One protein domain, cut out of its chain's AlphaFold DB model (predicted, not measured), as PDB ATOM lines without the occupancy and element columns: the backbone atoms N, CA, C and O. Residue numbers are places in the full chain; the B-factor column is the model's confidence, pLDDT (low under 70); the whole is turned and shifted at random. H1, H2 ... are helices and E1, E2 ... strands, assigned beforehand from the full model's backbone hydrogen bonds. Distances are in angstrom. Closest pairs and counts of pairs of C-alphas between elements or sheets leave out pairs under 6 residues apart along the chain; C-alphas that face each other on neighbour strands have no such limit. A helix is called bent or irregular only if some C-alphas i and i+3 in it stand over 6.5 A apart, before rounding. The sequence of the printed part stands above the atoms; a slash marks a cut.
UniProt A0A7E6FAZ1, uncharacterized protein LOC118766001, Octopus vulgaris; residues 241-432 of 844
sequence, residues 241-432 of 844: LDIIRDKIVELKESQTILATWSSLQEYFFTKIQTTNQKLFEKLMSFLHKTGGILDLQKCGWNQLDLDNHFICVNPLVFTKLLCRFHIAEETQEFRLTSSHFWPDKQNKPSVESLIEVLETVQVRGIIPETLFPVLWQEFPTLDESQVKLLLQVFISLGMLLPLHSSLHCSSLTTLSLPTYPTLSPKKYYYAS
ATOM      1  N   LEU A 241     159.246 160.779 168.950       91.12
ATOM      2  CA  LEU A 241     157.899 161.116 168.504       91.12
ATOM      3  C   LEU A 241     157.195 162.067 169.474       91.12
ATOM      4  O   LEU A 241     156.580 163.030 169.018       91.12
ATOM      5  N   ASP A 242     157.293 161.824 170.780       91.25
ATOM      6  CA  ASP A 242     156.666 162.670 171.797       91.25
ATOM      7  C   ASP A 242     157.271 164.083 171.795       91.25
ATOM      8  O   ASP A 242     156.528 165.056 171.739       91.25
ATOM      9  N   ILE A 243     158.599 164.216 171.673       93.12
ATOM     10  CA  ILE A 243     159.279 165.525 171.578       93.12
ATOM     11  C   ILE A 243     158.754 166.374 170.409       93.12
ATOM     12  O   ILE A 243     158.526 167.577 170.561       93.12
ATOM     13  N   ILE A 244     158.579 165.772 169.229       94.56
ATOM     14  CA  ILE A 244     158.036 166.492 168.068       94.56
ATOM     15  C   ILE A 244     156.549 166.778 168.230       94.56
ATOM     16  O   ILE A 244     156.095 167.852 167.837       94.56
ATOM     17  N   ARG A 245     155.781 165.851 168.806       92.50
ATOM     18  CA  ARG A 245     154.357 166.071 169.081       92.50
ATOM     19  C   ARG A 245     154.146 167.238 170.030       92.50
ATOM     20  O   ARG A 245     153.314 168.083 169.717       92.50
ATOM     21  N   ASP A 246     154.928 167.329 171.099       93.88
ATOM     22  CA  ASP A 246     154.863 168.439 172.051       93.88
ATOM     23  C   ASP A 246     155.131 169.771 171.347       93.88
ATOM     24  O   ASP A 246     154.383 170.730 171.521       93.88
ATOM     25  N   LYS A 247     156.123 169.814 170.443       95.81
ATOM     26  CA  LYS A 247     156.380 171.013 169.636       95.81
ATOM     27  C   LYS A 247     155.236 171.344 168.682       95.81
ATOM     28  O   LYS A 247     154.895 172.509 168.506       95.81
ATOM     29  N   ILE A 248     154.634 170.341 168.049       95.12
ATOM     30  CA  ILE A 248     153.464 170.539 167.185       95.12
ATOM     31  C   ILE A 248     152.284 171.085 167.995       95.12
ATOM     32  O   ILE A 248     151.568 171.952 167.500       95.12
ATOM     33  N   VAL A 249     152.069 170.598 169.219       94.12
ATOM     34  CA  VAL A 249     151.026 171.105 170.122       94.12
ATOM     35  C   VAL A 249     151.309 172.557 170.503       94.12
ATOM     36  O   VAL A 249     150.434 173.392 170.309       94.12
ATOM     37  N   GLU A 250     152.539 172.890 170.900       95.12
ATOM     38  CA  GLU A 250     152.968 174.271 171.186       95.12
ATOM     39  C   GLU A 250     152.714 175.213 169.987       95.12
ATOM     40  O   GLU A 250     152.198 176.326 170.128       95.12
ATOM     41  N   LEU A 251     153.024 174.758 168.767       94.00
ATOM     42  CA  LEU A 251     152.761 175.515 167.538       94.00
ATOM     43  C   LEU A 251     151.256 175.688 167.269       94.00
ATOM     44  O   LEU A 251     150.825 176.758 166.847       94.00
ATOM     45  N   LYS A 252     150.439 174.666 167.539       91.00
ATOM     46  CA  LYS A 252     148.974 174.756 167.416       91.00
ATOM     47  C   LYS A 252     148.375 175.721 168.434       91.00
ATOM     48  O   LYS A 252     147.494 176.497 168.077       91.00
ATOM     49  N   GLU A 253     148.843 175.681 169.679       90.06
ATOM     50  CA  GLU A 253     148.396 176.573 170.756       90.06
ATOM     51  C   GLU A 253     148.729 178.035 170.443       90.06
ATOM     52  O   GLU A 253     147.899 178.917 170.653       90.06
ATOM     53  N   SER A 254     149.892 178.277 169.830       89.31
ATOM     54  CA  SER A 254     150.287 179.584 169.286       89.31
ATOM     55  C   SER A 254     149.645 179.930 167.933       89.31
ATOM     56  O   SER A 254     150.025 180.920 167.318       89.31
ATOM     57  N   GLN A 255     148.660 179.150 167.469       86.62
ATOM     58  CA  GLN A 255     147.888 179.398 166.241       86.62
ATOM     59  C   GLN A 255     148.725 179.367 164.951       86.62
ATOM     60  O   GLN A 255     148.286 179.836 163.901       86.62
ATOM     61  N   THR A 256     149.908 178.751 164.996       92.06
ATOM     62  CA  THR A 256     150.722 178.496 163.807       92.06
ATOM     63  C   THR A 256     150.111 177.350 163.008       92.06
ATOM     64  O   THR A 256     149.854 176.263 163.534       92.06
ATOM     65  N   ILE A 257     149.902 177.568 161.709       94.25
ATOM     66  CA  ILE A 257     149.348 176.550 160.806       94.25
ATOM     67  C   ILE A 257     150.461 175.935 159.967       94.25
ATOM     68  O   ILE A 257     150.507 174.711 159.813       94.25
ATOM     69  N   LEU A 258     151.362 176.774 159.454       94.12
ATOM     70  CA  LEU A 258     152.487 176.379 158.619       94.12
ATOM     71  C   LEU A 258     153.807 176.614 159.357       94.12
ATOM     72  O   LEU A 258     154.089 177.723 159.809       94.12
ATOM     73  N   ALA A 259     154.632 175.573 159.419       93.50
ATOM     74  CA  ALA A 259     156.011 175.621 159.890       93.50
ATOM     75  C   ALA A 259     156.963 175.214 158.758       93.50
ATOM     76  O   ALA A 259     156.572 174.505 157.828       93.50
ATOM     77  N   THR A 260     158.224 175.635 158.826       91.88
ATOM     78  CA  THR A 260     159.243 175.177 157.872       91.88
ATOM     79  C   THR A 260     159.852 173.860 158.341       91.88
ATOM     80  O   THR A 260     160.037 173.639 159.541       91.88
ATOM     81  N   TRP A 261     160.212 172.998 157.396       91.69
ATOM     82  CA  TRP A 261     160.933 171.752 157.645       91.69
ATOM     83  C   TRP A 261     162.195 171.992 158.474       91.69
ATOM     84  O   TRP A 261     162.383 171.349 159.504       91.69
ATOM     85  N   SER A 262     162.997 172.986 158.081       92.31
ATOM     86  CA  SER A 262     164.244 173.350 158.755       92.31
ATOM     87  C   SER A 262     164.025 173.735 160.220       92.31
ATOM     88  O   SER A 262     164.790 173.300 161.073       92.31
ATOM     89  N   SER A 263     162.949 174.469 160.543       93.38
ATOM     90  CA  SER A 263     162.652 174.852 161.935       93.38
ATOM     91  C   SER A 263     162.324 173.648 162.828       93.38
ATOM     92  O   SER A 263     162.791 173.558 163.963       93.38
ATOM     93  N   LEU A 264     161.555 172.685 162.309       94.62
ATOM     94  CA  LEU A 264     161.220 171.459 163.035       94.62
ATOM     95  C   LEU A 264     162.436 170.536 163.160       94.62
ATOM     96  O   LEU A 264     162.626 169.910 164.203       94.62
ATOM     97  N   GLN A 265     163.270 170.477 162.122       94.50
ATOM     98  CA  GLN A 265     164.506 169.700 162.098       94.50
ATOM     99  C   GLN A 265     165.531 170.235 163.107       94.50
ATOM    100  O   GLN A 265     166.099 169.464 163.879       94.50
ATOM    101  N   GLU A 266     165.741 171.550 163.148       94.62
ATOM    102  CA  GLU A 266     166.637 172.197 164.109       94.62
ATOM    103  C   GLU A 266     166.177 171.945 165.550       94.62
ATOM    104  O   GLU A 266     166.977 171.557 166.409       94.62
ATOM    105  N   TYR A 267     164.870 172.079 165.807       95.31
ATOM    106  CA  TYR A 267     164.286 171.757 167.106       95.31
ATOM    107  C   TYR A 267     164.521 170.288 167.487       95.31
ATOM    108  O   TYR A 267     164.967 170.001 168.601       95.31
ATOM    109  N   PHE A 268     164.273 169.359 166.555       94.81
ATOM    110  CA  PHE A 268     164.488 167.922 166.743       94.81
ATOM    111  C   PHE A 268     165.933 167.612 167.147       94.81
ATOM    112  O   PHE A 268     166.175 166.989 168.183       94.81
ATOM    113  N   PHE A 269     166.895 168.086 166.353       95.00
ATOM    114  CA  PHE A 269     168.319 167.838 166.567       95.00
ATOM    115  C   PHE A 269     168.822 168.439 167.872       95.00
ATOM    116  O   PHE A 269     169.567 167.782 168.599       95.00
ATOM    117  N   THR A 270     168.345 169.631 168.226       94.75
ATOM    118  CA  THR A 270     168.718 170.297 169.477       94.75
ATOM    119  C   THR A 270     168.174 169.558 170.699       94.75
ATOM    120  O   THR A 270     168.899 169.347 171.671       94.75
ATOM    121  N   LYS A 271     166.903 169.132 170.675       94.69
ATOM    122  CA  LYS A 271     166.259 168.484 171.832       94.69
ATOM    123  C   LYS A 271     166.686 167.037 172.038       94.69
ATOM    124  O   LYS A 271     166.775 166.596 173.181       94.69
ATOM    125  N   ILE A 272     166.951 166.306 170.959       90.44
ATOM    126  CA  ILE A 272     167.370 164.898 171.026       90.44
ATOM    127  C   ILE A 272     168.896 164.766 171.062       90.44
ATOM    128  O   ILE A 272     169.396 163.699 171.407       90.44
ATOM    129  N   GLN A 273     169.633 165.843 170.770       90.31
ATOM    130  CA  GLN A 273     171.095 165.841 170.653       90.31
ATOM    131  C   GLN A 273     171.566 164.821 169.603       90.31
ATOM    132  O   GLN A 273     172.446 163.997 169.838       90.31
ATOM    133  N   THR A 274     170.937 164.857 168.427       89.69
ATOM    134  CA  THR A 274     171.240 163.971 167.295       89.69
ATOM    135  C   THR A 274     171.359 164.770 166.005       89.69
ATOM    136  O   THR A 274     170.798 165.850 165.892       89.69
ATOM    137  N   THR A 275     172.048 164.218 165.011       89.50
ATOM    138  CA  THR A 275     172.116 164.741 163.634       89.50
ATOM    139  C   THR A 275     171.557 163.734 162.622       89.50
ATOM    140  O   THR A 275     171.792 163.836 161.418       89.50
ATOM    141  N   ASN A 276     170.827 162.715 163.097       91.56
ATOM    142  CA  ASN A 276     170.315 161.643 162.252       91.56
ATOM    143  C   ASN A 276     169.133 162.113 161.388       91.56
ATOM    144  O   ASN A 276     167.965 161.988 161.763       91.56
ATOM    145  N   GLN A 277     169.455 162.594 160.189       93.12
ATOM    146  CA  GLN A 277     168.486 163.057 159.198       93.12
ATOM    147  C   GLN A 277     167.458 161.989 158.804       93.12
ATOM    148  O   GLN A 277     166.262 162.264 158.739       93.12
ATOM    149  N   LYS A 278     167.901 160.743 158.607       94.31
ATOM    150  CA  LYS A 278     167.016 159.643 158.194       94.31
ATOM    151  C   LYS A 278     165.970 159.320 159.257       94.31
ATOM    152  O   LYS A 278     164.852 158.937 158.921       94.31
ATOM    153  N   LEU A 279     166.327 159.441 160.537       93.25
ATOM    154  CA  LEU A 279     165.378 159.252 161.633       93.25
ATOM    155  C   LEU A 279     164.295 160.337 161.608       93.25
ATOM    156  O   LEU A 279     163.113 160.003 161.671       93.25
ATOM    157  N   PHE A 280     164.693 161.603 161.452       93.69
ATOM    158  CA  PHE A 280     163.761 162.727 161.341       93.69
ATOM    159  C   PHE A 280     162.818 162.570 160.140       93.69
ATOM    160  O   PHE A 280     161.602 162.642 160.295       93.69
ATOM    161  N   GLU A 281     163.345 162.244 158.958       93.94
ATOM    162  CA  GLU A 281     162.540 162.016 157.750       93.94
ATOM    163  C   GLU A 281     161.518 160.888 157.923       93.94
ATOM    164  O   GLU A 281     160.350 161.032 157.545       93.94
ATOM    165  N   LYS A 282     161.926 159.762 158.527       94.25
ATOM    166  CA  LYS A 282     161.004 158.656 158.817       94.25
ATOM    167  C   LYS A 282     159.928 159.071 159.821       94.25
ATOM    168  O   LYS A 282     158.766 158.722 159.611       94.25
ATOM    169  N   LEU A 283     160.284 159.837 160.853       94.75
ATOM    170  CA  LEU A 283     159.346 160.356 161.849       94.75
ATOM    171  C   LEU A 283     158.321 161.317 161.222       94.75
ATOM    172  O   LEU A 283     157.118 161.150 161.418       94.75
ATOM    173  N   MET A 284     158.770 162.280 160.415       94.81
ATOM    174  CA  MET A 284     157.886 163.214 159.707       94.81
ATOM    175  C   MET A 284     156.984 162.482 158.709       94.81
ATOM    176  O   MET A 284     155.788 162.761 158.611       94.81
ATOM    177  N   SER A 285     157.519 161.476 158.013       92.94
ATOM    178  CA  SER A 285     156.729 160.598 157.146       92.94
ATOM    179  C   SER A 285     155.668 159.820 157.928       92.94
ATOM    180  O   SER A 285     154.523 159.734 157.485       92.94
ATOM    181  N   PHE A 286     156.006 159.304 159.111       93.25
ATOM    182  CA  PHE A 286     155.061 158.637 160.008       93.25
ATOM    183  C   PHE A 286     153.951 159.588 160.490       93.25
ATOM    184  O   PHE A 286     152.769 159.241 160.417       93.25
ATOM    185  N   LEU A 287     154.296 160.810 160.907       93.69
ATOM    186  CA  LEU A 287     153.324 161.831 161.317       93.69
ATOM    187  C   LEU A 287     152.397 162.253 160.169       93.69
ATOM    188  O   LEU A 287     151.206 162.455 160.394       93.69
ATOM    189  N   HIS A 288     152.909 162.342 158.938       93.25
ATOM    190  CA  HIS A 288     152.088 162.608 157.756       93.25
ATOM    191  C   HIS A 288     151.116 161.458 157.461       93.25
ATOM    192  O   HIS A 288     149.921 161.681 157.278       93.25
ATOM    193  N   LYS A 289     151.609 160.211 157.473       90.62
ATOM    194  CA  LYS A 289     150.794 159.010 157.226       90.62
ATOM    195  C   LYS A 289     149.657 158.855 158.235       90.62
ATOM    196  O   LYS A 289     148.550 158.510 157.834       90.62
ATOM    197  N   THR A 290     149.940 159.140 159.507       89.81
ATOM    198  CA  THR A 290     148.963 159.113 160.612       89.81
ATOM    199  C   THR A 290     148.094 160.368 160.683       89.81
ATOM    200  O   THR A 290     147.100 160.391 161.403       89.81
ATOM    201  N   GLY A 291     148.428 161.406 159.912       90.38
ATOM    202  CA  GLY A 291     147.658 162.638 159.829       90.38
ATOM    203  C   GLY A 291     147.861 163.617 160.983       90.38
ATOM    204  O   GLY A 291     147.071 164.554 161.121       90.38
ATOM    205  N   GLY A 292     148.904 163.429 161.796       90.88
ATOM    206  CA  GLY A 292     149.309 164.397 162.818       90.88
ATOM    207  C   GLY A 292     149.797 165.720 162.218       90.88
ATOM    208  O   GLY A 292     149.602 166.771 162.827       90.88
ATOM    209  N   ILE A 293     150.367 165.658 161.011       94.94
ATOM    210  CA  ILE A 293     150.784 166.796 160.178       94.94
ATOM    211  C   ILE A 293     150.410 166.544 158.711       94.94
ATOM    212  O   ILE A 293     150.115 165.412 158.321       94.94
ATOM    213  N   LEU A 294     150.500 167.575 157.876       94.31
ATOM    214  CA  LEU A 294     150.490 167.445 156.420       94.31
ATOM    215  C   LEU A 294     151.816 167.952 155.850       94.31
ATOM    216  O   LEU A 294     152.151 169.128 155.964       94.31
ATOM    217  N   ASP A 295     152.568 167.045 155.234       92.62
ATOM    218  CA  ASP A 295     153.758 167.365 154.460       92.62
ATOM    219  C   ASP A 295     153.320 167.844 153.074       92.62
ATOM    220  O   ASP A 295     152.846 167.053 152.256       92.62
ATOM    221  N   LEU A 296     153.423 169.152 152.829       90.12
ATOM    222  CA  LEU A 296     152.827 169.771 151.647       90.12
ATOM    223  C   LEU A 296     153.532 169.356 150.355       90.12
ATOM    224  O   LEU A 296     152.880 169.283 149.312       90.12
ATOM    225  N   GLN A 297     154.813 168.977 150.416       84.94
ATOM    226  CA  GLN A 297     155.527 168.419 149.265       84.94
ATOM    227  C   GLN A 297     154.838 167.141 148.758       84.94
ATOM    228  O   GLN A 297     154.636 166.970 147.559       84.94
ATOM    229  N   LYS A 298     154.339 166.297 149.672       83.25
ATOM    230  CA  LYS A 298     153.559 165.085 149.344       83.25
ATOM    231  C   LYS A 298     152.123 165.371 148.890       83.25
ATOM    232  O   LYS A 298     151.409 164.462 148.462       83.25
ATOM    233  N   CYS A 299     151.681 166.625 148.957       79.69
ATOM    234  CA  CYS A 299     150.374 167.078 148.481       79.69
ATOM    235  C   CYS A 299     150.419 167.689 147.065       79.69
ATOM    236  O   CYS A 299     149.389 168.179 146.594       79.69
ATOM    237  N   GLY A 300     151.573 167.625 146.385       72.12
ATOM    238  CA  GLY A 300     151.768 168.163 145.032       72.12
ATOM    239  C   GLY A 300     152.235 169.617 145.029       72.12
ATOM    240  O   GLY A 300     151.947 170.357 144.092       72.12
ATOM    241  N   TRP A 301     152.895 170.052 146.105       72.50
ATOM    242  CA  TRP A 301     153.462 171.391 146.206       72.50
ATOM    243  C   TRP A 301     154.713 171.511 145.323       72.50
ATOM    244  O   TRP A 301     155.726 170.857 145.571       72.50
ATOM    245  N   ASN A 302     154.631 172.352 144.289       62.91
ATOM    246  CA  ASN A 302     155.735 172.613 143.365       62.91
ATOM    247  C   ASN A 302     156.633 173.740 143.908       62.91
ATOM    248  O   ASN A 302     156.184 174.880 144.024       62.91
ATOM    249  N   GLN A 303     157.908 173.432 144.181       61.03
ATOM    250  CA  GLN A 303     158.957 174.341 144.696       61.03
ATOM    251  C   GLN A 303     159.406 175.437 143.707       61.03
ATOM    252  O   GLN A 303     160.516 175.945 143.804       61.03
ATOM    253  N   LEU A 304     158.575 175.826 142.738       51.72
ATOM    254  CA  LEU A 304     159.014 176.624 141.586       51.72
ATOM    255  C   LEU A 304     159.559 178.026 141.927       51.72
ATOM    256  O   LEU A 304     160.140 178.642 141.045       51.72
ATOM    257  N   ASP A 305     159.404 178.522 143.160       48.31
ATOM    258  CA  ASP A 305     159.878 179.859 143.564       48.31
ATOM    259  C   ASP A 305     160.341 179.965 145.047       48.31
ATOM    260  O   ASP A 305     160.654 181.065 145.500       48.31
ATOM    261  N   LEU A 306     160.369 178.881 145.841       52.47
ATOM    262  CA  LEU A 306     160.688 178.949 147.283       52.47
ATOM    263  C   LEU A 306     161.576 177.781 147.734       52.47
ATOM    264  O   LEU A 306     161.145 176.629 147.700       52.47
ATOM    265  N   ASP A 307     162.747 178.100 148.289       59.28
ATOM    266  CA  ASP A 307     163.700 177.139 148.880       59.28
ATOM    267  C   ASP A 307     163.190 176.467 150.178       59.28
ATOM    268  O   ASP A 307     163.884 175.665 150.801       59.28
ATOM    269  N   ASN A 308     161.970 176.787 150.623       71.44
ATOM    270  CA  ASN A 308     161.471 176.426 151.948       71.44
ATOM    271  C   ASN A 308     160.428 175.311 151.900       71.44
ATOM    272  O   ASN A 308     159.264 175.559 151.622       71.44
ATOM    273  N   HIS A 309     160.805 174.090 152.271       86.44
ATOM    274  CA  HIS A 309     159.857 172.991 152.489       86.44
ATOM    275  C   HIS A 309     158.909 173.299 153.658       86.44
ATOM    276  O   HIS A 309     159.350 173.431 154.798       86.44
ATOM    277  N   PHE A 310     157.605 173.419 153.386       90.69
ATOM    278  CA  PHE A 310     156.588 173.712 154.401       90.69
ATOM    279  C   PHE A 310     155.843 172.469 154.894       90.69
ATOM    280  O   PHE A 310     155.467 171.583 154.124       90.69
ATOM    281  N   ILE A 311     155.554 172.471 156.193       94.12
ATOM    282  CA  ILE A 311     154.777 171.467 156.909       94.12
ATOM    283  C   ILE A 311     153.568 172.148 157.543       94.12
ATOM    284  O   ILE A 311     153.698 173.078 158.337       94.12
ATOM    285  N   CYS A 312     152.378 171.652 157.226       95.94
ATOM    286  CA  CYS A 312     151.159 172.057 157.901       95.94
ATOM    287  C   CYS A 312     151.033 171.284 159.220       95.94
ATOM    288  O   CYS A 312     150.726 170.087 159.243       95.94
ATOM    289  N   VAL A 313     151.263 171.983 160.331       95.44
ATOM    290  CA  VAL A 313     151.198 171.421 161.685       95.44
ATOM    291  C   VAL A 313     149.768 171.341 162.208       95.44
ATOM    292  O   VAL A 313     149.501 170.516 163.076       95.44
ATOM    293  N   ASN A 314     148.825 172.109 161.642       92.75
ATOM    294  CA  ASN A 314     147.399 172.045 161.976       92.75
ATOM    295  C   ASN A 314     146.516 171.684 160.759       92.75
ATOM    296  O   ASN A 314     145.875 172.563 160.177       92.75
ATOM    297  N   PRO A 315     146.452 170.390 160.376       92.75
ATOM    298  CA  PRO A 315     145.690 169.932 159.211       92.75
ATOM    299  C   PRO A 315     144.212 170.327 159.222       92.75
ATOM    300  O   PRO A 315     143.666 170.647 158.174       92.75
ATOM    301  N   LEU A 316     143.561 170.320 160.391       90.38
ATOM    302  CA  LEU A 316     142.133 170.631 160.495       90.38
ATOM    303  C   LEU A 316     141.857 172.086 160.128       90.38
ATOM    304  O   LEU A 316     140.985 172.358 159.306       90.38
ATOM    305  N   VAL A 317     142.609 173.011 160.728       91.19
ATOM    306  CA  VAL A 317     142.457 174.438 160.436       91.19
ATOM    307  C   VAL A 317     142.813 174.706 158.980       91.19
ATOM    308  O   VAL A 317     142.026 175.330 158.282       91.19
ATOM    309  N   PHE A 318     143.917 174.147 158.477       93.00
ATOM    310  CA  PHE A 318     144.289 174.260 157.064       93.00
ATOM    311  C   PHE A 318     143.159 173.825 156.120       93.00
ATOM    312  O   PHE A 318     142.819 174.553 155.189       93.00
ATOM    313  N   THR A 319     142.529 172.678 156.386       91.06
ATOM    314  CA  THR A 319     141.388 172.185 155.606       91.06
ATOM    315  C   THR A 319     140.172 173.108 155.700       91.06
ATOM    316  O   THR A 319     139.534 173.371 154.683       91.06
ATOM    317  N   LYS A 320     139.853 173.643 156.884       89.81
ATOM    318  CA  LYS A 320     138.755 174.610 157.040       89.81
ATOM    319  C   LYS A 320     139.023 175.890 156.250       89.81
ATOM    320  O   LYS A 320     138.161 176.326 155.493       89.81
ATOM    321  N   LEU A 321     140.228 176.452 156.354       90.88
ATOM    322  CA  LEU A 321     140.636 177.636 155.590       90.88
ATOM    323  C   LEU A 321     140.552 177.400 154.079       90.88
ATOM    324  O   LEU A 321     140.078 178.272 153.352       90.88
ATOM    325  N   LEU A 322     140.970 176.211 153.631       89.88
ATOM    326  CA  LEU A 322     140.886 175.774 152.240       89.88
ATOM    327  C   LEU A 322     139.438 175.736 151.732       89.88
ATOM    328  O   LEU A 322     139.169 176.177 150.622       89.88
ATOM    329  N   CYS A 323     138.494 175.254 152.542       87.75
ATOM    330  CA  CYS A 323     137.080 175.224 152.171       87.75
ATOM    331  C   CYS A 323     136.433 176.621 152.191       87.75
ATOM    332  O   CYS A 323     135.650 176.942 151.302       87.75
ATOM    333  N   ARG A 324     136.775 177.479 153.160       85.75
ATOM    334  CA  ARG A 324     136.070 178.751 153.423       85.75
ATOM    335  C   ARG A 324     136.088 179.769 152.287       85.75
ATOM    336  O   ARG A 324     135.191 180.602 152.215       85.75
ATOM    337  N   PHE A 325     137.075 179.724 151.394       84.25
ATOM    338  CA  PHE A 325     137.107 180.647 150.257       84.25
ATOM    339  C   PHE A 325     136.327 180.157 149.029       84.25
ATOM    340  O   PHE A 325     136.217 180.872 148.033       84.25
ATOM    341  N   HIS A 326     135.731 178.966 149.104       82.19
ATOM    342  CA  HIS A 326     134.844 178.428 148.083       82.19
ATOM    343  C   HIS A 326     133.374 178.719 148.418       82.19
ATOM    344  O   HIS A 326     132.631 177.846 148.863       82.19
ATOM    345  N   ILE A 327     132.949 179.963 148.178       73.50
ATOM    346  CA  ILE A 327     131.560 180.420 148.364       73.50
ATOM    347  C   ILE A 327     130.678 179.799 147.271       73.50
ATOM    348  O   ILE A 327     130.622 180.295 146.146       73.50
ATOM    349  N   ALA A 328     130.027 178.678 147.583       60.81
ATOM    350  CA  ALA A 328     129.287 177.872 146.608       60.81
ATOM    351  C   ALA A 328     127.760 177.843 146.823       60.81
ATOM    352  O   ALA A 328     127.033 177.483 145.897       60.81
ATOM    353  N   GLU A 329     127.256 178.202 148.007       61.62
ATOM    354  CA  GLU A 329     125.833 178.048 148.348       61.62
ATOM    355  C   GLU A 329     124.961 179.227 147.890       61.62
ATOM    356  O   GLU A 329     125.362 180.386 147.946       61.62
ATOM    357  N   GLU A 330     123.732 178.933 147.447       55.66
ATOM    358  CA  GLU A 330     122.757 179.932 146.966       55.66
ATOM    359  C   GLU A 330     122.245 180.869 148.081       55.66
ATOM    360  O   GLU A 330     121.697 181.937 147.799       55.66
ATOM    361  N   THR A 331     122.429 180.492 149.347       52.25
ATOM    362  CA  THR A 331     122.050 181.285 150.520       52.25
ATOM    363  C   THR A 331     123.105 181.120 151.604       52.25
ATOM    364  O   THR A 331     123.225 180.036 152.167       52.25
ATOM    365  N   GLN A 332     123.841 182.185 151.919       68.12
ATOM    366  CA  GLN A 332     124.843 182.172 152.984       68.12
ATOM    367  C   GLN A 332     124.688 183.430 153.844       68.12
ATOM    368  O   GLN A 332     124.609 184.551 153.330       68.12
ATOM    369  N   GLU A 333     124.598 183.237 155.162       66.69
ATOM    370  CA  GLU A 333     124.587 184.326 156.139       66.69
ATOM    371  C   GLU A 333     126.001 184.502 156.699       66.69
ATOM    372  O   GLU A 333     126.496 183.659 157.445       66.69
ATOM    373  N   PHE A 334     126.640 185.625 156.382       73.75
ATOM    374  CA  PHE A 334     127.940 185.985 156.934       73.75
ATOM    375  C   PHE A 334     127.749 186.822 158.197       73.75
ATOM    376  O   PHE A 334     127.257 187.952 158.154       73.75
ATOM    377  N   ARG A 335     128.162 186.277 159.345       72.81
ATOM    378  CA  ARG A 335     128.197 187.019 160.611       72.81
ATOM    379  C   ARG A 335     129.602 187.547 160.847       72.81
ATOM    380  O   ARG A 335     130.465 186.768 161.239       72.81
ATOM    381  N   LEU A 336     129.825 188.832 160.587       76.31
ATOM    382  CA  LEU A 336     131.156 189.443 160.614       76.31
ATOM    383  C   LEU A 336     131.420 190.184 161.928       76.31
ATOM    384  O   LEU A 336     130.589 190.986 162.363       76.31
ATOM    385  N   THR A 337     132.590 189.973 162.533       77.62
ATOM    386  CA  THR A 337     133.076 190.787 163.662       77.62
ATOM    387  C   THR A 337     133.971 191.909 163.133       77.62
ATOM    388  O   THR A 337     135.124 191.685 162.775       77.62
ATOM    389  N   SER A 338     133.436 193.131 163.042       74.44
ATOM    390  CA  SER A 338     134.130 194.242 162.366       74.44
ATOM    391  C   SER A 338     135.399 194.724 163.074       74.44
ATOM    392  O   SER A 338     136.339 195.139 162.400       74.44
ATOM    393  N   SER A 339     135.445 194.656 164.407       77.94
ATOM    394  CA  SER A 339     136.496 195.259 165.239       77.94
ATOM    395  C   SER A 339     137.897 194.703 164.980       77.94
ATOM    396  O   SER A 339     138.883 195.412 165.168       77.94
ATOM    397  N   HIS A 340     137.996 193.456 164.517       77.69
ATOM    398  CA  HIS A 340     139.269 192.780 164.240       77.69
ATOM    399  C   HIS A 340     139.913 193.215 162.918       77.69
ATOM    400  O   HIS A 340     141.127 193.133 162.740       77.69
ATOM    401  N   PHE A 341     139.095 193.686 161.983       82.06
ATOM    402  CA  PHE A 341     139.511 194.044 160.630       82.06
ATOM    403  C   PHE A 341     139.539 195.560 160.433       82.06
ATOM    404  O   PHE A 341     140.430 196.091 159.775       82.06
ATOM    405  N   TRP A 342     138.581 196.254 161.052       85.50
ATOM    406  CA  TRP A 342     138.387 197.700 161.004       85.50
ATOM    407  C   TRP A 342     138.130 198.234 162.425       85.50
ATOM    408  O   TRP A 342     136.972 198.360 162.838       85.50
ATOM    409  N   PRO A 343     139.193 198.548 163.188       79.12
ATOM    410  CA  PRO A 343     139.083 199.161 164.510       79.12
ATOM    411  C   PRO A 343     138.227 200.437 164.482       79.12
ATOM    412  O   PRO A 343     138.228 201.155 163.480       79.12
ATOM    413  N   ASP A 344     137.551 200.764 165.592       66.31
ATOM    414  CA  ASP A 344     136.468 201.771 165.710       66.31
ATOM    415  C   ASP A 344     136.809 203.239 165.350       66.31
ATOM    416  O   ASP A 344     136.013 204.148 165.570       66.31
ATOM    417  N   LYS A 345     137.974 203.499 164.754       61.16
ATOM    418  CA  LYS A 345     138.408 204.809 164.241       61.16
ATOM    419  C   LYS A 345     138.592 204.852 162.720       61.16
ATOM    420  O   LYS A 345     139.027 205.874 162.198       61.16
ATOM    421  N   GLN A 346     138.312 203.763 162.009       67.50
ATOM    422  CA  GLN A 346     138.510 203.655 160.563       67.50
ATOM    423  C   GLN A 346     137.189 203.397 159.834       67.50
ATOM    424  O   GLN A 346     136.255 202.826 160.395       67.50
ATOM    425  N   ASN A 347     137.116 203.836 158.574       70.06
ATOM    426  CA  ASN A 347     135.924 203.701 157.739       70.06
ATOM    427  C   ASN A 347     135.645 202.219 157.448       70.06
ATOM    428  O   ASN A 347     136.228 201.639 156.531       70.06
ATOM    429  N   LYS A 348     134.753 201.617 158.243       78.81
ATOM    430  CA  LYS A 348     134.192 200.285 157.986       78.81
ATOM    431  C   LYS A 348     133.516 200.294 156.602       78.81
ATOM    432  O   LYS A 348     132.823 201.266 156.287       78.81
ATOM    433  N   PRO A 349     133.708 199.259 155.766       82.31
ATOM    434  CA  PRO A 349     133.034 199.177 154.473       82.31
ATOM    435  C   PRO A 349     131.518 199.067 154.662       82.31
ATOM    436  O   PRO A 349     131.041 198.509 155.655       82.31
ATOM    437  N   SER A 350     130.758 199.581 153.691       82.50
ATOM    438  CA  SER A 350     129.305 199.391 153.670       82.50
ATOM    439  C   SER A 350     128.955 197.904 153.515       82.50
ATOM    440  O   SER A 350     129.736 197.123 152.957       82.50
ATOM    441  N   VAL A 351     127.779 197.506 154.008       81.81
ATOM    442  CA  VAL A 351     127.286 196.127 153.862       81.81
ATOM    443  C   VAL A 351     127.126 195.783 152.383       81.81
ATOM    444  O   VAL A 351     127.502 194.697 151.957       81.81
ATOM    445  N   GLU A 352     126.646 196.734 151.588       82.50
ATOM    446  CA  GLU A 352     126.436 196.611 150.151       82.50
ATOM    447  C   GLU A 352     127.752 196.340 149.414       82.50
ATOM    448  O   GLU A 352     127.820 195.427 148.593       82.50
ATOM    449  N   SER A 353     128.820 197.065 149.764       82.56
ATOM    450  CA  SER A 353     130.157 196.852 149.193       82.56
ATOM    451  C   SER A 353     130.710 195.462 149.513       82.56
ATOM    452  O   SER A 353     131.333 194.833 148.660       82.56
ATOM    453  N   LEU A 354     130.493 194.960 150.732       82.81
ATOM    454  CA  LEU A 354     130.915 193.609 151.107       82.81
ATOM    455  C   LEU A 354     130.095 192.532 150.394       82.81
ATOM    456  O   LEU A 354     130.669 191.540 149.949       82.81
ATOM    457  N   ILE A 355     128.780 192.729 150.258       83.12
ATOM    458  CA  ILE A 355     127.914 191.821 149.496       83.12
ATOM    459  C   ILE A 355     128.398 191.746 148.048       83.12
ATOM    460  O   ILE A 355     128.588 190.647 147.545       83.12
ATOM    461  N   GLU A 356     128.676 192.877 147.401       82.56
ATOM    462  CA  GLU A 356     129.166 192.916 146.016       82.56
ATOM    463  C   GLU A 356     130.491 192.149 145.833       82.56
ATOM    464  O   GLU A 356     130.678 191.402 144.864       82.56
ATOM    465  N   VAL A 357     131.412 192.287 146.791       84.19
ATOM    466  CA  VAL A 357     132.683 191.553 146.789       84.19
ATOM    467  C   VAL A 357     132.454 190.045 146.967       84.19
ATOM    468  O   VAL A 357     133.054 189.252 146.242       84.19
ATOM    469  N   LEU A 358     131.567 189.631 147.874       84.62
ATOM    470  CA  LEU A 358     131.232 188.216 148.088       84.62
ATOM    471  C   LEU A 358     130.474 187.608 146.893       84.62
ATOM    472  O   LEU A 358     130.787 186.493 146.472       84.62
ATOM    473  N   GLU A 359     129.543 188.349 146.284       81.44
ATOM    474  CA  GLU A 359     128.857 187.950 145.046       81.44
ATOM    475  C   GLU A 359     129.869 187.740 143.909       81.44
ATOM    476  O   GLU A 359     129.732 186.810 143.112       81.44
ATOM    477  N   THR A 360     130.931 188.550 143.847       81.12
ATOM    478  CA  THR A 360     131.999 188.392 142.847       81.12
ATOM    479  C   THR A 360     132.725 187.052 142.990       81.12
ATOM    480  O   THR A 360     133.004 186.404 141.976       81.12
ATOM    481  N   VAL A 361     132.977 186.590 144.218       82.06
ATOM    482  CA  VAL A 361     133.566 185.263 144.466       82.06
ATOM    483  C   VAL A 361     132.638 184.165 143.958       82.06
ATOM    484  O   VAL A 361     133.076 183.284 143.224       82.06
ATOM    485  N   GLN A 362     131.352 184.232 144.290       78.56
ATOM    486  CA  GLN A 362     130.388 183.197 143.922       78.56
ATOM    487  C   GLN A 362     130.107 183.143 142.413       78.56
ATOM    488  O   GLN A 362     129.968 182.067 141.830       78.56
ATOM    489  N   VAL A 363     129.980 184.307 141.770       77.19
ATOM    490  CA  VAL A 363     129.596 184.409 140.356       77.19
ATOM    491  C   VAL A 363     130.802 184.226 139.443       77.19
ATOM    492  O   VAL A 363     130.690 183.563 138.411       77.19
ATOM    493  N   ARG A 364     131.950 184.816 139.800       78.06
ATOM    494  CA  ARG A 364     133.141 184.870 138.937       78.06
ATOM    495  C   ARG A 364     134.294 183.997 139.424       78.06
ATOM    496  O   ARG A 364     135.253 183.842 138.679       78.06
ATOM    497  N   GLY A 365     134.244 183.462 140.643       83.44
ATOM    498  CA  GLY A 365     135.364 182.731 141.243       83.44
ATOM    499  C   GLY A 365     136.557 183.622 141.599       83.44
ATOM    500  O   GLY A 365     137.645 183.097 141.822       83.44
ATOM    501  N   ILE A 366     136.391 184.953 141.612       86.69
ATOM    502  CA  ILE A 366     137.476 185.925 141.820       86.69
ATOM    503  C   ILE A 366     137.447 186.439 143.258       86.69
ATOM    504  O   ILE A 366     136.437 186.969 143.708       86.69
ATOM    505  N   ILE A 367     138.582 186.334 143.944       89.00
ATOM    506  CA  ILE A 367     138.762 186.664 145.356       89.00
ATOM    507  C   ILE A 367     139.844 187.748 145.483       89.00
ATOM    508  O   ILE A 367     140.988 187.509 145.085       89.00
ATOM    509  N   PRO A 368     139.531 188.935 146.032       89.38
ATOM    510  CA  PRO A 368     140.545 189.915 146.419       89.38
ATOM    511  C   PRO A 368     141.459 189.364 147.525       89.38
ATOM    512  O   PRO A 368     140.979 188.706 148.445       89.38
ATOM    513  N   GLU A 369     142.758 189.677 147.497       91.56
ATOM    514  CA  GLU A 369     143.727 189.241 148.526       91.56
ATOM    515  C   GLU A 369     143.275 189.628 149.944       91.56
ATOM    516  O   GLU A 369     143.402 188.858 150.893       91.56
ATOM    517  N   THR A 370     142.677 190.807 150.083       90.69
ATOM    518  CA  THR A 370     142.172 191.335 151.353       90.69
ATOM    519  C   THR A 370     140.870 190.686 151.820       90.69
ATOM    520  O   THR A 370     140.437 190.941 152.934       90.69
ATOM    521  N   LEU A 371     140.223 189.835 151.023       90.75
ATOM    522  CA  LEU A 371     139.017 189.135 151.464       90.75
ATOM    523  C   LEU A 371     139.348 187.875 152.282       90.75
ATOM    524  O   LEU A 371     138.539 187.464 153.110       90.75
ATOM    525  N   PHE A 372     140.535 187.282 152.112       91.94
ATOM    526  CA  PHE A 372     140.904 186.038 152.800       91.94
ATOM    527  C   PHE A 372     140.843 186.133 154.332       91.94
ATOM    528  O   PHE A 372     140.180 185.281 154.921       91.94
ATOM    529  N   PRO A 373     141.411 187.160 155.001       90.94
ATOM    530  CA  PRO A 373     141.281 187.281 156.456       90.94
ATOM    531  C   PRO A 373     139.823 187.372 156.924       90.94
ATOM    532  O   PRO A 373     139.471 186.808 157.955       90.94
ATOM    533  N   VAL A 374     138.957 188.023 156.141       88.25
ATOM    534  CA  VAL A 374     137.523 188.152 156.446       88.25
ATOM    535  C   VAL A 374     136.813 186.802 156.326       88.25
ATOM    536  O   VAL A 374     136.019 186.446 157.193       88.25
ATOM    537  N   LEU A 375     137.127 186.016 155.291       88.12
ATOM    538  CA  LEU A 375     136.596 184.655 155.115       88.12
ATOM    539  C   LEU A 375     137.111 183.688 156.187       88.12
ATOM    540  O   LEU A 375     136.466 182.686 156.490       88.12
ATOM    541  N   TRP A 376     138.261 183.998 156.780       89.50
ATOM    542  CA  TRP A 376     138.925 183.206 157.812       89.50
ATOM    543  C   TRP A 376     138.723 183.746 159.228       89.50
ATOM    544  O   TRP A 376     139.417 183.327 160.147       89.50
ATOM    545  N   GLN A 377     137.744 184.629 159.432       85.56
ATOM    546  CA  GLN A 377     137.478 185.297 160.711       85.56
ATOM    547  C   GLN A 377     137.232 184.369 161.916       85.56
ATOM    548  O   GLN A 377     137.316 184.817 163.055       85.56
ATOM    549  N   GLU A 378     136.918 183.090 161.692       80.25
ATOM    550  CA  GLU A 378     136.812 182.076 162.754       80.25
ATOM    551  C   GLU A 378     138.165 181.772 163.413       80.25
ATOM    552  O   GLU A 378     138.214 181.201 164.500       80.25
ATOM    553  N   PHE A 379     139.252 182.217 162.780       83.75
ATOM    554  CA  PHE A 379     140.627 182.141 163.251       83.75
ATOM    555  C   PHE A 379     141.181 183.568 163.425       83.75
ATOM    556  O   PHE A 379     142.097 183.974 162.709       83.75
ATOM    557  N   PRO A 380     140.617 184.370 164.351       69.81
ATOM    558  CA  PRO A 380     140.853 185.816 164.436       69.81
ATOM    559  C   PRO A 380     142.291 186.198 164.815       69.81
ATOM    560  O   PRO A 380     142.708 187.334 164.622       69.81
ATOM    561  N   THR A 381     143.051 185.252 165.359       73.69
ATOM    562  CA  THR A 381     144.461 185.399 165.740       73.69
ATOM    563  C   THR A 381     145.428 185.066 164.605       73.69
ATOM    564  O   THR A 381     146.633 185.038 164.838       73.69
ATOM    565  N   LEU A 382     144.933 184.762 163.398       85.75
ATOM    566  CA  LEU A 382     145.787 184.424 162.267       85.75
ATOM    567  C   LEU A 382     146.574 185.657 161.816       85.75
ATOM    568  O   LEU A 382     146.013 186.626 161.288       85.75
ATOM    569  N   ASP A 383     147.885 185.601 162.027       87.88
ATOM    570  CA  ASP A 383     148.780 186.688 161.673       87.88
ATOM    571  C   ASP A 383     148.896 186.865 160.146       87.88
ATOM    572  O   ASP A 383     148.671 185.953 159.342       87.88
ATOM    573  N   GLU A 384     149.260 188.076 159.729       91.69
ATOM    574  CA  GLU A 384     149.385 188.426 158.315       91.69
ATOM    575  C   GLU A 384     150.471 187.613 157.580       91.69
ATOM    576  O   GLU A 384     150.355 187.359 156.376       91.69
ATOM    577  N   SER A 385     151.510 187.162 158.287       91.44
ATOM    578  CA  SER A 385     152.587 186.360 157.703       91.44
ATOM    579  C   SER A 385     152.109 184.947 157.344       91.44
ATOM    580  O   SER A 385     152.364 184.475 156.236       91.44
ATOM    581  N   GLN A 386     151.324 184.314 158.218       91.69
ATOM    582  CA  GLN A 386     150.675 183.029 158.003       91.69
ATOM    583  C   GLN A 386     149.653 183.133 156.877       91.69
ATOM    584  O   GLN A 386     149.632 182.254 156.019       91.69
ATOM    585  N   VAL A 387     148.871 184.222 156.801       93.62
ATOM    586  CA  VAL A 387     147.963 184.468 155.663       93.62
ATOM    587  C   VAL A 387     148.734 184.442 154.344       93.62
ATOM    588  O   VAL A 387     148.361 183.709 153.429       93.62
ATOM    589  N   LYS A 388     149.844 185.181 154.238       91.88
ATOM    590  CA  LYS A 388     150.660 185.208 153.014       91.88
ATOM    591  C   LYS A 388     151.258 183.851 152.660       91.88
ATOM    592  O   LYS A 388     151.225 183.466 151.491       91.88
ATOM    593  N   LEU A 389     151.772 183.124 153.651       91.12
ATOM    594  CA  LEU A 389     152.306 181.776 153.451       91.12
ATOM    595  C   LEU A 389     151.218 180.806 152.976       91.12
ATOM    596  O   LEU A 389     151.438 180.046 152.036       91.12
ATOM    597  N   LEU A 390     150.020 180.868 153.562       93.50
ATOM    598  CA  LEU A 390     148.875 180.059 153.142       93.50
ATOM    599  C   LEU A 390     148.459 180.367 151.705       93.50
ATOM    600  O   LEU A 390     148.236 179.441 150.930       93.50
ATOM    601  N   LEU A 391     148.415 181.647 151.319       93.06
ATOM    602  CA  LEU A 391     148.135 182.038 149.936       93.06
ATOM    603  C   LEU A 391     149.175 181.466 148.971       93.06
ATOM    604  O   LEU A 391     148.799 180.906 147.946       93.06
ATOM    605  N   GLN A 392     150.466 181.540 149.306       89.88
ATOM    606  CA  GLN A 392     151.532 180.932 148.501       89.88
ATOM    607  C   GLN A 392     151.365 179.415 148.377       89.88
ATOM    608  O   GLN A 392     151.428 178.878 147.272       89.88
ATOM    609  N   VAL A 393     151.080 178.724 149.483       90.62
ATOM    610  CA  VAL A 393     150.813 177.280 149.473       90.62
ATOM    611  C   VAL A 393     149.604 176.950 148.595       90.62
ATOM    612  O   VAL A 393     149.680 176.042 147.770       90.62
ATOM    613  N   PHE A 394     148.501 177.691 148.707       92.38
ATOM    614  CA  PHE A 394     147.306 177.469 147.889       92.38
ATOM    615  C   PHE A 394     147.533 177.766 146.404       92.38
ATOM    616  O   PHE A 394     146.998 177.049 145.559       92.38
ATOM    617  N   ILE A 395     148.361 178.756 146.069       90.19
ATOM    618  CA  ILE A 395     148.816 179.004 144.696       90.19
ATOM    619  C   ILE A 395     149.565 177.773 144.179       90.19
ATOM    620  O   ILE A 395     149.139 177.178 143.192       90.19
ATOM    621  N   SER A 396     150.598 177.326 144.896       86.50
ATOM    622  CA  SER A 396     151.436 176.191 144.499       86.50
ATOM    623  C   SER A 396     150.698 174.846 144.457       86.50
ATOM    624  O   SER A 396     151.088 173.967 143.696       86.50
ATOM    625  N   LEU A 397     149.631 174.668 145.245       88.50
ATOM    626  CA  LEU A 397     148.745 173.496 145.184       88.50
ATOM    627  C   LEU A 397     147.725 173.566 144.032       88.50
ATOM    628  O   LEU A 397     146.918 172.641 143.880       88.50
ATOM    629  N   GLY A 398     147.724 174.648 143.248       89.69
ATOM    630  CA  GLY A 398     146.801 174.879 142.138       89.69
ATOM    631  C   GLY A 398     145.387 175.256 142.582       89.69
ATOM    632  O   GLY A 398     144.451 175.138 141.794       89.69
ATOM    633  N   MET A 399     145.204 175.671 143.838       91.50
ATOM    634  CA  MET A 399     143.907 176.066 144.406       91.50
ATOM    635  C   MET A 399     143.546 177.513 144.077       91.50
ATOM    636  O   MET A 399     142.375 177.839 143.880       91.50
ATOM    637  N   LEU A 400     144.566 178.368 143.991       91.69
ATOM    638  CA  LEU A 400     144.443 179.774 143.630       91.69
ATOM    639  C   LEU A 400     145.294 180.075 142.401       91.69
ATOM    640  O   LEU A 400     146.419 179.599 142.282       91.69
ATOM    641  N   LEU A 401     144.778 180.911 141.509       89.25
ATOM    642  CA  LEU A 401     145.513 181.422 140.361       89.25
ATOM    643  C   LEU A 401     145.648 182.946 140.462       89.25
ATOM    644  O   LEU A 401     144.624 183.631 140.415       89.25
ATOM    645  N   PRO A 402     146.868 183.497 140.596       88.12
ATOM    646  CA  PRO A 402     147.071 184.943 140.617       88.12
ATOM    647  C   PRO A 402     146.607 185.607 139.314       88.12
ATOM    648  O   PRO A 402     146.921 185.140 138.218       88.12
ATOM    649  N   LEU A 403     145.891 186.726 139.430       82.50
ATOM    650  CA  LEU A 403     145.462 187.549 138.299       82.50
ATOM    651  C   LEU A 403     146.320 188.823 138.238       82.50
ATOM    652  O   LEU A 403     146.315 189.633 139.167       82.50
ATOM    653  N   HIS A 404     147.055 189.022 137.142       67.50
ATOM    654  CA  HIS A 404     147.950 190.171 136.971       67.50
ATOM    655  C   HIS A 404     147.269 191.325 136.190       67.50
ATOM    656  O   HIS A 404     147.123 191.288 134.977       67.50
ATOM    657  N   SER A 405     146.860 192.355 136.941       53.94
ATOM    658  CA  SER A 405     146.580 193.772 136.602       53.94
ATOM    659  C   SER A 405     145.609 194.222 135.476       53.94
ATOM    660  O   SER A 405     145.871 194.140 134.279       53.94
ATOM    661  N   SER A 406     144.632 195.009 135.957       46.66
ATOM    662  CA  SER A 406     144.071 196.292 135.464       46.66
ATOM    663  C   SER A 406     142.833 196.320 134.560       46.66
ATOM    664  O   SER A 406     141.877 197.000 134.928       46.66
ATOM    665  N   LEU A 407     142.767 195.597 133.439       46.50
ATOM    666  CA  LEU A 407     141.699 195.853 132.448       46.50
ATOM    667  C   LEU A 407     140.327 195.243 132.794       46.50
ATOM    668  O   LEU A 407     139.304 195.794 132.402       46.50
ATOM    669  N   HIS A 408     140.283 194.151 133.565       49.81
ATOM    670  CA  HIS A 408     139.023 193.483 133.943       49.81
ATOM    671  C   HIS A 408     138.575 193.733 135.390       49.81
ATOM    672  O   HIS A 408     137.458 193.371 135.751       49.81
ATOM    673  N   CYS A 409     139.438 194.321 136.224       52.66
ATOM    674  CA  CYS A 409     139.190 194.497 137.659       52.66
ATOM    675  C   CYS A 409     139.081 195.966 138.089       52.66
ATOM    676  O   CYS A 409     138.830 196.223 139.259       52.66
ATOM    677  N   SER A 410     139.244 196.935 137.179       54.09
ATOM    678  CA  SER A 410     139.084 198.367 137.489       54.09
ATOM    679  C   SER A 410     137.676 198.724 137.979       54.09
ATOM    680  O   SER A 410     137.515 199.707 138.693       54.09
ATOM    681  N   SER A 411     136.672 197.913 137.630       59.38
ATOM    682  CA  SER A 411     135.290 198.048 138.094       59.38
ATOM    683  C   SER A 411     134.968 197.234 139.354       59.38
ATOM    684  O   SER A 411     133.803 197.187 139.731       59.38
ATOM    685  N   LEU A 412     135.925 196.503 139.940       69.88
ATOM    686  CA  LEU A 412     135.665 195.686 141.129       69.88
ATOM    687  C   LEU A 412     135.866 196.510 142.397       69.88
ATOM    688  O   LEU A 412     136.888 197.176 142.566       69.88
ATOM    689  N   THR A 413     134.912 196.399 143.313       72.12
ATOM    690  CA  THR A 413     134.968 197.040 144.625       72.12
ATOM    691  C   THR A 413     136.194 196.561 145.402       72.12
ATOM    692  O   THR A 413     136.411 195.365 145.605       72.12
ATOM    693  N   THR A 414     137.044 197.505 145.810       76.81
ATOM    694  CA  THR A 414     138.270 197.223 146.563       76.81
ATOM    695  C   THR A 414     137.994 197.225 148.058       76.81
ATOM    696  O   THR A 414     137.416 198.180 148.578       76.81
ATOM    697  N   LEU A 415     138.481 196.205 148.762       80.69
ATOM    698  CA  LEU A 415     138.398 196.113 150.216       80.69
ATOM    699  C   LEU A 415     139.768 196.419 150.831       80.69
ATOM    700  O   LEU A 415     140.723 195.690 150.582       80.69
ATOM    701  N   SER A 416     139.888 197.475 151.632       82.88
ATOM    702  CA  SER A 416     141.104 197.744 152.412       82.88
ATOM    703  C   SER A 416     140.980 197.154 153.813       82.88
ATOM    704  O   SER A 416     139.976 197.404 154.481       82.88
ATOM    705  N   LEU A 417     142.009 196.439 154.272       86.44
ATOM    706  CA  LEU A 417     142.109 195.901 155.630       86.44
ATOM    707  C   LEU A 417     143.241 196.593 156.400       86.44
ATOM    708  O   LEU A 417     144.406 196.259 156.206       86.44
ATOM    709  N   PRO A 418     142.931 197.550 157.284       85.69
ATOM    710  CA  PRO A 418     143.953 198.269 158.038       85.69
ATOM    711  C   PRO A 418     144.797 197.411 158.986       85.69
ATOM    712  O   PRO A 418     145.948 197.756 159.236       85.69
ATOM    713  N   THR A 419     144.253 196.308 159.510       86.62
ATOM    714  CA  THR A 419     145.001 195.363 160.361       86.62
ATOM    715  C   THR A 419     145.911 194.418 159.573       86.62
ATOM    716  O   THR A 419     146.771 193.781 160.172       86.62
ATOM    717  N   TYR A 420     145.781 194.388 158.240       89.94
ATOM    718  CA  TYR A 420     146.602 193.597 157.319       89.94
ATOM    719  C   TYR A 420     147.211 194.506 156.229       89.94
ATOM    720  O   TYR A 420     146.844 194.414 155.052       89.94
ATOM    721  N   PRO A 421     148.099 195.447 156.604       88.75
ATOM    722  CA  PRO A 421     148.567 196.524 155.727       88.75
ATOM    723  C   PRO A 421     149.420 196.061 154.540       88.75
ATOM    724  O   PRO A 421     149.615 196.813 153.586       88.75
ATOM    725  N   THR A 422     149.972 194.852 154.593       90.81
ATOM    726  CA  THR A 422     150.847 194.303 153.557       90.81
ATOM    727  C   THR A 422     150.103 193.423 152.542       90.81
ATOM    728  O   THR A 422     150.723 193.002 151.556       90.81
ATOM    729  N   LEU A 423     148.811 193.143 152.761       90.50
ATOM    730  CA  LEU A 423     147.899 192.574 151.767       90.50
ATOM    731  C   LEU A 423     147.414 193.676 150.819       90.50
ATOM    732  O   LEU A 423     146.983 194.753 151.229       90.50
ATOM    733  N   SER A 424     147.479 193.412 149.519       88.00
ATOM    734  CA  SER A 424     147.148 194.383 148.486       88.00
ATOM    735  C   SER A 424     145.666 194.318 148.117       88.00
ATOM    736  O   SER A 424     145.204 193.293 147.617       88.00
ATOM    737  N   PRO A 425     144.921 195.436 148.191       83.38
ATOM    738  CA  PRO A 425     143.538 195.486 147.712       83.38
ATOM    739  C   PRO A 425     143.428 195.347 146.183       83.38
ATOM    740  O   PRO A 425     142.325 195.265 145.653       83.38
ATOM    741  N   LYS A 426     144.561 195.360 145.465       83.12
ATOM    742  CA  LYS A 426     144.638 195.280 143.998       83.12
ATOM    743  C   LYS A 426     145.060 193.903 143.489       83.12
ATOM    744  O   LYS A 426     145.110 193.707 142.274       83.12
ATOM    745  N   LYS A 427     145.428 192.978 144.379       87.75
ATOM    746  CA  LYS A 427     145.728 191.599 143.996       87.75
ATOM    747  C   LYS A 427     144.459 190.771 144.082       87.75
ATOM    748  O   LYS A 427     143.727 190.837 145.065       87.75
ATOM    749  N   TYR A 428     144.234 189.983 143.044       88.00
ATOM    750  CA  TYR A 428     143.079 189.110 142.932       88.00
ATOM    751  C   TYR A 428     143.544 187.711 142.572       88.00
ATOM    752  O   TYR A 428     144.537 187.526 141.862       88.00
ATOM    753  N   TYR A 429     142.787 186.735 143.042       89.94
ATOM    754  CA  TYR A 429     143.020 185.329 142.794       89.94
ATOM    755  C   TYR A 429     141.762 184.716 142.219       89.94
ATOM    756  O   TYR A 429     140.659 185.026 142.655       89.94
ATOM    757  N   TYR A 430     141.928 183.823 141.260       88.19
ATOM    758  CA  TYR A 430     140.850 182.964 140.818       88.19
ATOM    759  C   TYR A 430     140.894 181.644 141.599       88.19
ATOM    760  O   TYR A 430     141.943 181.002 141.665       88.19
ATOM    761  N   ALA A 431     139.768 181.216 142.169       89.25
ATOM    762  CA  ALA A 431     139.644 179.935 142.859       89.25
ATOM    763  C   ALA A 431     139.332 178.801 141.872       89.25
ATOM    764  O   ALA A 431     138.224 178.691 141.342       89.25
ATOM    765  N   SER A 432     140.312 177.926 141.647       82.94
ATOM    766  CA  SER A 432     140.336 176.980 140.521       82.94
ATOM    767  C   SER A 432     139.175 175.977 140.488       82.94
ATOM    768  O   SER A 432     138.757 175.561 139.408       82.94
TER     769      SER A 432
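Overview. This is residues 241 to 432 of the 844 residues of the protein "uncharacterized protein LOC118766001" of Octopus vulgaris (UniProt A0A7E6FAZ1). Two lobes lie one after the other along an elongated domain, with helix H8 between them. The first lobe has helices H1, H2 and H3 set at steep tilts to one another, with the strand pair E1 and E2 and the short H4 on the side toward H8; H5 leads across to the second lobe, where a small sheet, E4 E6 E5, has H6 beside its edge strand E4 and H8 standing up over E5. The printed part has 192 residues with eight named helices and six named strands, in the order H1 E1 H2 H3 H4 E2 H5 E3 H6 E4 H7 H8 E5 E6; both sheets are antiparallel, and the class is mixed, helices and strands. The whole is compact, with a radius of gyration of the C-alphas of 18.7 A, and spans 57 by 34 by 30 A.

Arrangement. H1, residues 241 to 253, touches H2, residues 261 to 272, with residues 243 to 244 alone; the closest C-alphas, of Ile 244 and Phe 268, are 6.7 A apart, and the helices run opposite ways at a steep tilt of 53 degrees. H3, residues 277 to 290, is close but not clearly touching to H1, with the C-alphas of Leu 241 and Leu 283 closest at 6.9 A. E1, residues 258 to 260, is the antiparallel neighbour of E2, residues 310 to 312, with N 259 and O 311 within hydrogen-bond range at 2.9 A. The closest C-alphas of E2 and H4, residues 296 to 299, are those of Ile 311 and Leu 296, 5.9 A apart. H5, residues 315 to 324, is close but not clearly touching to H8, residues 384 to 396, and about perpendicular to it at 79 degrees; the closest C-alphas, of Leu 322 and Phe 394, are 7.9 A apart. E3, residues 331 to 336, pairs with no named strand. H6, residues 351 to 364, stands at the level of the sheet of E4, residues 366 to 368, E6, residues 428 to 431, and E5, residues 400 to 403; its C-alpha of Val 361 is 5.5 A from that of Ile 367 in E4. In this sheet E6 is the inner strand: N 367 and O 429 are 2.8 A apart, and N 401 and O 430 are 2.8 A apart. H7, residues 369 to 375, only grazes the sheet with residues 369 to 371. H8 stands up from the sheet over E5, at a height of 10.5 A, and its closest C-alpha to E1 is that of Gln 386, 6.9 A from that of Leu 258. E4, H7 H8, E5 form a split strand-helix-strand unit, two strands running the same way with E6 between them, and its crossover is right-handed. Every O i to N i+4 pair is within hydrogen-bond range in H1, H2, H3, H5, H6 and H8; in H7 it is 1 of 3, with 3 of 4 O i to N i+3 pairs within range, and H4 is too short for an O i to N i+4 pair.

Along the chain. H1 begins at C-alpha 241, (157.899, 161.116, 168.504), and is 18.3 A long. H2 is 16.4 A, H3 20.0 A, H5 14.3 A, E3 15.9 A, H6 19.6 A and H8 18.6 A. H7 is irregular, but only just: C-alphas 370 and 373 are 6.6 A apart. E6 ends at C-alpha 431, (139.644, 179.935, 142.859).

Size, cuts and confidence. The C-alphas of Gln 273 and Ser 411 are the two farthest apart, at 58.1 A. The printed part has no cut. The links E3 to H6, 14 residues, and E5 to E6, 24 residues, are long; E5 and E6 form a hairpin. The mean pLDDT of the printed part is 84.1, and 25 residues are under 70: 302 to 307, 328 to 333, 344 to 346, 380 and 404 to 412.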